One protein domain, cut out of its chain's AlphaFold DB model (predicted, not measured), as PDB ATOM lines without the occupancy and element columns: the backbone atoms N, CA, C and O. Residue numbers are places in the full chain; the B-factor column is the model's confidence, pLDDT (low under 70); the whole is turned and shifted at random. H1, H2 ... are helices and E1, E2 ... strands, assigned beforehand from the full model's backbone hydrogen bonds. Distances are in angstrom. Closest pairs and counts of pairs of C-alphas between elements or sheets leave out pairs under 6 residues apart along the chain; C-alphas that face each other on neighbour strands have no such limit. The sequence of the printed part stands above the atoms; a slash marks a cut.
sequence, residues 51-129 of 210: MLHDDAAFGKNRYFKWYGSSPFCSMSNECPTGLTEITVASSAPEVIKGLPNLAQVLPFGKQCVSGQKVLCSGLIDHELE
ATOM      1  N   MET A  51     209.833 236.873 175.545       50.44
ATOM      2  CA  MET A  51     211.068 236.195 175.188       50.44
ATOM      3  C   MET A  51     211.716 236.975 174.054       50.44
ATOM      4  O   MET A  51     211.140 237.126 172.978       50.44
ATOM      5  N   LEU A  52     212.914 237.495 174.305       55.84
ATOM      6  CA  LEU A  52     213.744 238.059 173.250       55.84
ATOM      7  C   LEU A  52     214.732 236.983 172.821       55.84
ATOM      8  O   LEU A  52     215.678 236.658 173.543       55.84
ATOM      9  N   HIS A  53     214.487 236.405 171.650       48.38
ATOM     10  CA  HIS A  53     215.441 235.512 171.014       48.38
ATOM     11  C   HIS A  53     216.501 236.353 170.288       48.38
ATOM     12  O   HIS A  53     216.184 237.145 169.406       48.38
ATOM     13  N   ASP A  54     217.764 236.156 170.673       52.03
ATOM     14  CA  ASP A  54     218.965 236.664 169.996       52.03
ATOM     15  C   ASP A  54     219.203 238.191 170.001       52.03
ATOM     16  O   ASP A  54     219.627 238.763 168.996       52.03
ATOM     17  N   ASP A  55     219.082 238.849 171.161       54.38
ATOM     18  CA  ASP A  55     219.740 240.149 171.373       54.38
ATOM     19  C   ASP A  55     221.164 239.955 171.924       54.38
ATOM     20  O   ASP A  55     221.372 239.505 173.056       54.38
ATOM     21  N   ALA A  56     222.172 240.339 171.130       53.97
ATOM     22  CA  ALA A  56     223.596 240.203 171.470       53.97
ATOM     23  C   ALA A  56     223.998 240.913 172.782       53.97
ATOM     24  O   ALA A  56     225.042 240.604 173.350       53.97
ATOM     25  N   ALA A  57     223.173 241.846 173.268       59.34
ATOM     26  CA  ALA A  57     223.406 242.597 174.498       59.34
ATOM     27  C   ALA A  57     222.958 241.867 175.780       59.34
ATOM     28  O   ALA A  57     223.506 242.148 176.843       59.34
ATOM     29  N   PHE A  58     221.992 240.941 175.709       58.44
ATOM     30  CA  PHE A  58     221.341 240.379 176.908       58.44
ATOM     31  C   PHE A  58     221.571 238.873 177.115       58.44
ATOM     32  O   PHE A  58     221.195 238.327 178.156       58.44
ATOM     33  N   GLY A  59     222.267 238.214 176.188       59.41
ATOM     34  CA  GLY A  59     222.469 236.766 176.218       59.41
ATOM     35  C   GLY A  59     221.203 236.006 175.810       59.41
ATOM     36  O   GLY A  59     220.094 236.531 175.858       59.41
ATOM     37  N   LYS A  60     221.371 234.760 175.358       67.12
ATOM     38  CA  LYS A  60     220.244 233.915 174.940       67.12
ATOM     39  C   LYS A  60     219.386 233.530 176.152       67.12
ATOM     40  O   LYS A  60     219.923 233.373 177.246       67.12
ATOM     41  N   ASN A  61     218.086 233.330 175.926       75.31
ATOM     42  CA  ASN A  61     217.133 232.765 176.889       75.31
ATOM     43  C   ASN A  61     216.895 233.629 178.136       75.31
ATOM     44  O   ASN A  61     217.056 233.169 179.264       75.31
ATOM     45  N   ARG A  62     216.473 234.883 177.950       79.62
ATOM     46  CA  ARG A  62     215.936 235.701 179.045       79.62
ATOM     47  C   ARG A  62     214.483 236.055 178.798       79.62
ATOM     48  O   ARG A  62     214.094 236.337 177.664       79.62
ATOM     49  N   TYR A  63     213.713 236.092 179.877       82.06
ATOM     50  CA  TYR A  63     212.398 236.712 179.872       82.06
ATOM     51  C   TYR A  63     212.445 238.021 180.649       82.06
ATOM     52  O   TYR A  63     213.221 238.177 181.595       82.06
ATOM     53  N   PHE A  64     211.586 238.950 180.250       84.19
ATOM     54  CA  PHE A  64     211.477 240.266 180.862       84.19
ATOM     55  C   PHE A  64     210.053 240.493 181.357       84.19
ATOM     56  O   PHE A  64     209.091 240.165 180.656       84.19
ATOM     57  N   LYS A  65     209.918 241.056 182.562       86.00
ATOM     58  CA  LYS A  65     208.617 241.356 183.166       86.00
ATOM     59  C   LYS A  65     208.679 242.590 184.062       86.00
ATOM     60  O   LYS A  65     209.592 242.734 184.873       86.00
ATOM     61  N   TRP A  66     207.680 243.457 183.923       85.19
ATOM     62  CA  TRP A  66     207.460 244.578 184.830       85.19
ATOM     63  C   TRP A  66     206.777 244.108 186.114       85.19
ATOM     64  O   TRP A  66     205.780 243.385 186.070       85.19
ATOM     65  N   TYR A  67     207.293 244.563 187.250       83.75
ATOM     66  CA  TYR A  67     206.721 244.362 188.575       83.75
ATOM     67  C   TYR A  67     206.284 245.705 189.158       83.75
ATOM     68  O   TYR A  67     206.981 246.711 189.030       83.75
ATOM     69  N   GLY A  68     205.114 245.704 189.795       79.50
ATOM     70  CA  GLY A  68     204.457 246.887 190.346       79.50
ATOM     71  C   GLY A  68     203.096 247.127 189.695       79.50
ATOM     72  O   GLY A  68     202.973 247.165 188.470       79.50
ATOM     73  N   SER A  69     202.064 247.291 190.520       77.06
ATOM     74  CA  SER A  69     200.686 247.476 190.062       77.06
ATOM     75  C   SER A  69     200.350 248.960 189.971       77.06
ATOM     76  O   SER A  69     200.488 249.698 190.936       77.06
ATOM     77  N   SER A  70     199.896 249.423 188.813       75.12
ATOM     78  CA  SER A  70     199.318 250.768 188.688       75.12
ATOM     79  C   SER A  70     197.920 250.810 189.327       75.12
ATOM     80  O   SER A  70     197.260 249.775 189.362       75.12
ATOM     81  N   PRO A  71     197.407 251.976 189.776       67.25
ATOM     82  CA  PRO A  71     197.986 253.319 189.656       67.25
ATOM     83  C   PRO A  71     199.012 253.676 190.742       67.25
ATOM     84  O   PRO A  71     199.780 254.613 190.537       67.25
ATOM     85  N   PHE A  72     199.060 252.949 191.857       77.31
ATOM     86  CA  PHE A  72     200.036 253.158 192.931       77.31
ATOM     87  C   PHE A  72     201.051 252.025 192.914       77.31
ATOM     88  O   PHE A  72     200.812 250.954 193.467       77.31
ATOM     89  N   CYS A  73     202.165 252.267 192.231       83.06
ATOM     90  CA  CYS A  73     203.197 251.263 192.047       83.06
ATOM     91  C   CYS A  73     203.977 251.041 193.346       83.06
ATOM     92  O   CYS A  73     203.981 251.896 194.234       83.06
ATOM     93  N   SER A  74     204.604 249.866 193.465       74.19
ATOM     94  CA  SER A  74     205.329 249.482 194.678       74.19
ATOM     95  C   SER A  74     206.385 250.530 195.039       74.19
ATOM     96  O   SER A  74     207.020 251.108 194.159       74.19
ATOM     97  N   MET A  75     206.581 250.768 196.338       62.59
ATOM     98  CA  MET A  75     207.749 251.516 196.820       62.59
ATOM     99  C   MET A  75     208.974 250.615 196.994       62.59
ATOM    100  O   MET A  75     210.092 251.121 197.052       62.59
ATOM    101  N   SER A  76     208.781 249.291 197.082       68.00
ATOM    102  CA  SER A  76     209.885 248.341 196.986       68.00
ATOM    103  C   SER A  76     210.150 248.069 195.509       68.00
ATOM    104  O   SER A  76     209.394 247.366 194.836       68.00
ATOM    105  N   ASN A  77     211.227 248.662 195.003       72.19
ATOM    106  CA  ASN A  77     211.689 248.502 193.625       72.19
ATOM    107  C   ASN A  77     212.528 247.229 193.447       72.19
ATOM    108  O   ASN A  77     213.401 247.180 192.595       72.19
ATOM    109  N   GLU A  78     212.300 246.206 194.266       86.12
ATOM    110  CA  GLU A  78     213.147 245.020 194.278       86.12
ATOM    111  C   GLU A  78     212.534 243.917 193.424       86.12
ATOM    112  O   GLU A  78     211.358 243.560 193.554       86.12
ATOM    113  N   CYS A  79     213.357 243.356 192.547       85.31
ATOM    114  CA  CYS A  79     212.997 242.148 191.835       85.31
ATOM    115  C   CYS A  79     212.869 240.963 192.807       85.31
ATOM    116  O   CYS A  79     213.671 240.838 193.734       85.31
ATOM    117  N   PRO A  80     211.903 240.050 192.588       84.69
ATOM    118  CA  PRO A  80     211.852 238.780 193.305       84.69
ATOM    119  C   PRO A  80     213.189 238.031 193.264       84.69
ATOM    120  O   PRO A  80     213.933 238.119 192.284       84.69
ATOM    121  N   THR A  81     213.477 237.250 194.308       80.94
ATOM    122  CA  THR A  81     214.700 236.442 194.398       80.94
ATOM    123  C   THR A  81     214.891 235.581 193.147       80.94
ATOM    124  O   THR A  81     213.969 234.897 192.710       80.94
ATOM    125  N   GLY A  82     216.098 235.618 192.579       80.62
ATOM    126  CA  GLY A  82     216.437 234.913 191.338       80.62
ATOM    127  C   GLY A  82     216.243 235.743 190.067       80.62
ATOM    128  O   GLY A  82     216.624 235.288 188.991       80.62
ATOM    129  N   LEU A  83     215.713 236.966 190.170       85.00
ATOM    130  CA  LEU A  83     215.602 237.894 189.048       85.00
ATOM    131  C   LEU A  83     216.591 239.050 189.181       85.00
ATOM    132  O   LEU A  83     216.918 239.504 190.274       85.00
ATOM    133  N   THR A  84     217.076 239.522 188.037       86.50
ATOM    134  CA  THR A  84     217.998 240.654 187.940       86.50
ATOM    135  C   THR A  84     217.230 241.906 187.553       86.50
ATOM    136  O   THR A  84     216.549 241.920 186.524       86.50
ATOM    137  N   GLU A  85     217.371 242.960 188.349       88.75
ATOM    138  CA  GLU A  85     216.861 244.287 188.020       88.75
ATOM    139  C   GLU A  85     217.558 244.844 186.777       88.75
ATOM    140  O   GLU A  85     218.785 244.861 186.683       88.75
ATOM    141  N   ILE A  86     216.754 245.280 185.810       86.62
ATOM    142  CA  ILE A  86     217.229 245.912 184.579       86.62
ATOM    143  C   ILE A  86     217.072 247.424 184.664       86.62
ATOM    144  O   ILE A  86     217.992 248.166 184.333       86.62
ATOM    145  N   THR A  87     215.888 247.886 185.058       87.81
ATOM    146  CA  THR A  87     215.603 249.313 185.191       87.81
ATOM    147  C   THR A  87     214.391 249.531 186.074       87.81
ATOM    148  O   THR A  87     213.520 248.671 186.184       87.81
ATOM    149  N   VAL A  88     214.284 250.735 186.616       86.12
ATOM    150  CA  VAL A  88     213.096 251.223 187.307       86.12
ATOM    151  C   VAL A  88     212.514 252.377 186.497       86.12
ATOM    152  O   VAL A  88     213.262 253.198 185.966       86.12
ATOM    153  N   ALA A  89     211.193 252.429 186.352       82.88
ATOM    154  CA  ALA A  89     210.519 253.511 185.641       82.88
ATOM    155  C   ALA A  89     209.149 253.806 186.251       82.88
ATOM    156  O   ALA A  89     208.407 252.906 186.648       82.88
ATOM    157  N   SER A  90     208.795 255.085 186.300       80.56
ATOM    158  CA  SER A  90     207.460 255.550 186.693       80.56
ATOM    159  C   SER A  90     206.498 255.597 185.499       80.56
ATOM    160  O   SER A  90     205.274 255.504 185.657       80.56
ATOM    161  N   SER A  91     207.050 255.706 184.283       77.12
ATOM    162  CA  SER A  91     206.285 255.893 183.053       77.12
ATOM    163  C   SER A  91     206.960 255.279 181.819       77.12
ATOM    164  O   SER A  91     208.182 255.165 181.736       77.12
ATOM    165  N   ALA A  92     206.158 254.927 180.807       72.12
ATOM    166  CA  ALA A  92     206.649 254.374 179.539       72.12
ATOM    167  C   ALA A  92     207.697 255.259 178.816       72.12
ATOM    168  O   ALA A  92     208.667 254.711 178.292       72.12
ATOM    169  N   PRO A  93     207.580 256.605 178.799       71.31
ATOM    170  CA  PRO A  93     208.591 257.466 178.183       71.31
ATOM    171  C   PRO A  93     209.987 257.358 178.810       71.31
ATOM    172  O   PRO A  93     210.980 257.556 178.110       71.31
ATOM    173  N   GLU A  94     210.088 257.044 180.105       71.19
ATOM    174  CA  GLU A  94     211.380 256.834 180.776       71.19
ATOM    175  C   GLU A  94     212.062 255.557 180.276       71.19
ATOM    176  O   GLU A  94     213.266 255.562 180.015       71.19
ATOM    177  N   VAL A  95     211.279 254.503 180.027       66.69
ATOM    178  CA  VAL A  95     211.765 253.234 179.461       66.69
ATOM    179  C   VAL A  95     212.359 253.447 178.072       66.69
ATOM    180  O   VAL A  95     213.436 252.935 177.778       66.69
ATOM    181  N   ILE A  96     211.703 254.250 177.228       63.12
ATOM    182  CA  ILE A  96     212.148 254.520 175.849       63.12
ATOM    183  C   ILE A  96     213.524 255.201 175.826       63.12
ATOM    184  O   ILE A  96     214.317 254.948 174.920       63.12
ATOM    185  N   LYS A  97     213.833 256.044 176.818       66.44
ATOM    186  CA  LYS A  97     215.128 256.740 176.894       66.44
ATOM    187  C   LYS A  97     216.276 255.815 177.292       66.44
ATOM    188  O   LYS A  97     217.378 255.990 176.783       66.44
ATOM    189  N   GLY A  98     216.029 254.863 178.192       65.12
ATOM    190  CA  GLY A  98     217.051 253.917 178.648       65.12
ATOM    191  C   GLY A  98     217.208 252.698 177.738       65.12
ATOM    192  O   GLY A  98     218.313 252.190 177.568       65.12
ATOM    193  N   LEU A  99     216.102 252.224 177.152       70.94
ATOM    194  CA  LEU A  99     216.001 250.939 176.455       70.94
ATOM    195  C   LEU A  99     215.042 251.041 175.247       70.94
ATOM    196  O   LEU A  99     213.968 250.432 175.244       70.94
ATOM    197  N   PRO A 100     215.407 251.792 174.190       65.69
ATOM    198  CA  PRO A 100     214.507 252.108 173.074       65.69
ATOM    199  C   PRO A 100     214.020 250.878 172.295       65.69
ATOM    200  O   PRO A 100     212.896 250.876 171.794       65.69
ATOM    201  N   ASN A 101     214.837 249.825 172.217       68.44
ATOM    202  CA  ASN A 101     214.463 248.568 171.560       68.44
ATOM    203  C   ASN A 101     213.497 247.746 172.424       68.44
ATOM    204  O   ASN A 101     212.569 247.131 171.912       68.44
ATOM    205  N   LEU A 102     213.679 247.787 173.745       65.31
ATOM    206  CA  LEU A 102     212.888 247.012 174.694       65.31
ATOM    207  C   LEU A 102     211.495 247.620 174.899       65.31
ATOM    208  O   LEU A 102     210.518 246.894 175.046       65.31
ATOM    209  N   ALA A 103     211.385 248.950 174.849       61.06
ATOM    210  CA  ALA A 103     210.121 249.666 175.013       61.06
ATOM    211  C   ALA A 103     209.096 249.394 173.895       61.06
ATOM    212  O   ALA A 103     207.900 249.572 174.111       61.06
ATOM    213  N   GLN A 104     209.549 248.970 172.709       59.53
ATOM    214  CA  GLN A 104     208.661 248.580 171.606       59.53
ATOM    215  C   GLN A 104     208.052 247.190 171.810       59.53
ATOM    216  O   GLN A 104     206.994 246.901 171.259       59.53
ATOM    217  N   VAL A 105     208.721 246.338 172.590       59.62
ATOM    218  CA  VAL A 105     208.344 244.933 172.783       59.62
ATOM    219  C   VAL A 105     207.669 244.719 174.137       59.62
ATOM    220  O   VAL A 105     206.787 243.878 174.252       59.62
ATOM    221  N   LEU A 106     208.042 245.500 175.155       71.50
ATOM    222  CA  LEU A 106     207.516 245.407 176.515       71.50
ATOM    223  C   LEU A 106     206.543 246.556 176.803       71.50
ATOM    224  O   LEU A 106     206.987 247.640 177.202       71.50
ATOM    225  N   PRO A 107     205.220 246.361 176.665       74.50
ATOM    226  CA  PRO A 107     204.261 247.359 177.096       74.50
ATOM    227  C   PRO A 107     204.409 247.579 178.605       74.50
ATOM    228  O   PRO A 107     204.268 246.669 179.416       74.50
ATOM    229  N   PHE A 108     204.668 248.828 178.990       72.81
ATOM    230  CA  PHE A 108     204.725 249.252 180.392       72.81
ATOM    231  C   PHE A 108     203.366 249.100 181.113       72.81
ATOM    232  O   PHE A 108     203.284 249.121 182.344       72.81
ATOM    233  N   GLY A 109     202.280 248.974 180.345       75.56
ATOM    234  CA  GLY A 109     200.909 249.046 180.836       75.56
ATOM    235  C   GLY A 109     200.545 250.465 181.285       75.56
ATOM    236  O   GLY A 109     201.075 251.456 180.776       75.56
ATOM    237  N   LYS A 110     199.632 250.578 182.256       76.44
ATOM    238  CA  LYS A 110     199.233 251.874 182.834       76.44
ATOM    239  C   LYS A 110     200.419 252.568 183.528       76.44
ATOM    240  O   LYS A 110     201.329 251.913 184.029       76.44
ATOM    241  N   GLN A 111     200.418 253.901 183.556       80.56
ATOM    242  CA  GLN A 111     201.452 254.684 184.245       80.56
ATOM    243  C   GLN A 111     201.247 254.676 185.767       80.56
ATOM    244  O   GLN A 111     200.127 254.476 186.246       80.56
ATOM    245  N   CYS A 112     202.325 254.872 186.526       81.00
ATOM    246  CA  CYS A 112     202.250 255.060 187.973       81.00
ATOM    247  C   CYS A 112     201.884 256.517 188.278       81.00
ATOM    248  O   CYS A 112     202.515 257.435 187.762       81.00
ATOM    249  N   VAL A 113     200.877 256.735 189.124       82.06
ATOM    250  CA  VAL A 113     200.565 258.053 189.704       82.06
ATOM    251  C   VAL A 113     201.555 258.375 190.823       82.06
ATOM    252  O   VAL A 113     201.969 259.519 190.986       82.06
ATOM    253  N   SER A 114     201.942 257.353 191.586       82.81
ATOM    254  CA  SER A 114     202.990 257.411 192.602       82.81
ATOM    255  C   SER A 114     203.732 256.071 192.645       82.81
ATOM    256  O   SER A 114     203.145 255.035 192.317       82.81
ATOM    257  N   GLY A 115     205.008 256.100 193.031       86.38
ATOM    258  CA  GLY A 115     205.906 254.940 193.014       86.38
ATOM    259  C   GLY A 115     206.495 254.645 191.633       86.38
ATOM    260  O   GLY A 115     206.376 255.443 190.698       86.38
ATOM    261  N   GLN A 116     207.156 253.495 191.506       86.94
ATOM    262  CA  GLN A 116     207.797 253.067 190.263       86.94
ATOM    263  C   GLN A 116     207.551 251.575 190.010       86.94
ATOM    264  O   GLN A 116     207.238 250.813 190.922       86.94
ATOM    265  N   LYS A 117     207.654 251.159 188.747       86.75
ATOM    266  CA  LYS A 117     207.742 249.747 188.377       86.75
ATOM    267  C   LYS A 117     209.196 249.376 188.183       86.75
ATOM    268  O   LYS A 117     209.975 250.180 187.667       86.75
ATOM    269  N   VAL A 118     209.529 248.141 188.518       88.75
ATOM    270  CA  VAL A 118     210.841 247.563 188.245       88.75
ATOM    271  C   VAL A 118     210.722 246.562 187.104       88.75
ATOM    272  O   VAL A 118     209.849 245.694 187.099       88.75
ATOM    273  N   LEU A 119     211.565 246.717 186.091       88.44
ATOM    274  CA  LEU A 119     211.731 245.736 185.038       88.44
ATOM    275  C   LEU A 119     212.756 244.718 185.502       88.44
ATOM    276  O   LEU A 119     213.926 245.048 185.700       88.44
ATOM    277  N   CYS A 120     212.318 243.476 185.612       88.69
ATOM    278  CA  CYS A 120     213.169 242.370 185.998       88.69
ATOM    279  C   CYS A 120     213.421 241.463 184.798       88.69
ATOM    280  O   CYS A 120     212.531 241.249 183.967       88.69
ATOM    281  N   SER A 121     214.629 240.910 184.734       88.25
ATOM    282  CA  SER A 121     214.976 239.821 183.826       88.25
ATOM    283  C   SER A 121     215.266 238.546 184.606       88.25
ATOM    284  O   SER A 121     215.896 238.587 185.664       88.25
ATOM    285  N   GLY A 122     214.820 237.415 184.077       85.31
ATOM    286  CA  GLY A 122     215.185 236.088 184.563       85.31
ATOM    287  C   GLY A 122     215.833 235.285 183.448       85.31
ATOM    288  O   GLY A 122     215.541 235.514 182.271       85.31
ATOM    289  N   LEU A 123     216.714 234.353 183.812       81.81
ATOM    290  CA  LEU A 123     217.128 233.310 182.881       81.81
ATOM    291  C   LEU A 123     215.941 232.371 182.672       81.81
ATOM    292  O   LEU A 123     215.294 231.935 183.626       81.81
ATOM    293  N   ILE A 124     215.654 232.073 181.411       70.69
ATOM    294  CA  ILE A 124     214.859 230.910 181.043       70.69
ATOM    295  C   ILE A 124     215.836 229.747 181.149       70.69
ATOM    296  O   ILE A 124     216.425 229.300 180.162       70.69
ATOM    297  N   ASP A 125     216.092 229.309 182.377       61.12
ATOM    298  CA  ASP A 125     216.696 228.004 182.544       61.12
ATOM    299  C   ASP A 125     215.696 227.018 181.934       61.12
ATOM    300  O   ASP A 125     214.563 226.907 182.400       61.12
ATOM    301  N   HIS A 126     216.113 226.256 180.922       49.59
ATOM    302  CA  HIS A 126     215.398 225.029 180.541       49.59
ATOM    303  C   HIS A 126     215.247 224.075 181.748       49.59
ATOM    304  O   HIS A 126     214.468 223.128 181.729       49.59
ATOM    305  N   GLU A 127     215.978 224.331 182.837       43.91
ATOM    306  CA  GLU A 127     215.827 223.671 184.125       43.91
ATOM    307  C   GLU A 127     214.703 224.263 184.996       43.91
ATOM    308  O   GLU A 127     214.168 223.548 185.831       43.91
ATOM    309  N   LEU A 128     214.239 225.499 184.770       47.28
ATOM    310  CA  LEU A 128     213.010 226.026 185.380       47.28
ATOM    311  C   LEU A 128     211.738 225.552 184.664       47.28
ATOM    312  O   LEU A 128     210.700 225.503 185.317       47.28
ATOM    313  N   GLU A 129     211.806 225.110 183.403       46.34
ATOM    314  CA  GLU A 129     210.776 224.222 182.824       46.34
ATOM    315  C   GLU A 129     210.781 222.843 183.505       46.34
ATOM    316  O   GLU A 129     209.735 222.229 183.666       46.34
TER     317      GLU A 129
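AT A GLANCE: This is residues 51 to 129 of the 210 residues of the protein "Hypothetical protein" of Notodromas monacha (UniProt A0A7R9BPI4). This domain has little regular structure: an antiparallel sheet, E1 E3 E2, amid long loops, with helix H1 near E2's end and H2 beyond E3. Of 79 printed residues, 30 are in named elements, mixed in class. It is compact, radius of gyration of the C-alphas 12.7 A, spanning 37 by 26 by 15 A.

IN THESE COORDINATES: E1, residues 62 to 67, 15.8 A, begins at C-alpha 62 (215.936, 235.701, 179.045). E2, 84 to 89, is 15.1 A; H1, 92 to 98, 10.5 A; E3, 117 to 123, 19.7 A. H2, 126 to 129, ends at C-alpha (210.776, 224.222, 182.824).

HOW THE PARTS SIT: E3 is antiparallel to E1 and E2, with N 65 and O 120, 3.0 A, and N 86 and O 119, 2.8 A, within hydrogen-bond range. H1 only grazes the sheet; its closest C-alphas to E2, Val 95 and Ala 89, are 6.3 A apart. Every O i to N i+4 pair of H1 is within range.

THE WHOLE: The printed part has no cut; links E1 to E2 and H1 to E3 are long. In the model 28 printed residues have pLDDT under 70, among them residues 51 to 60 and residues 125 to 129, of which 126 to 129 belong to H2.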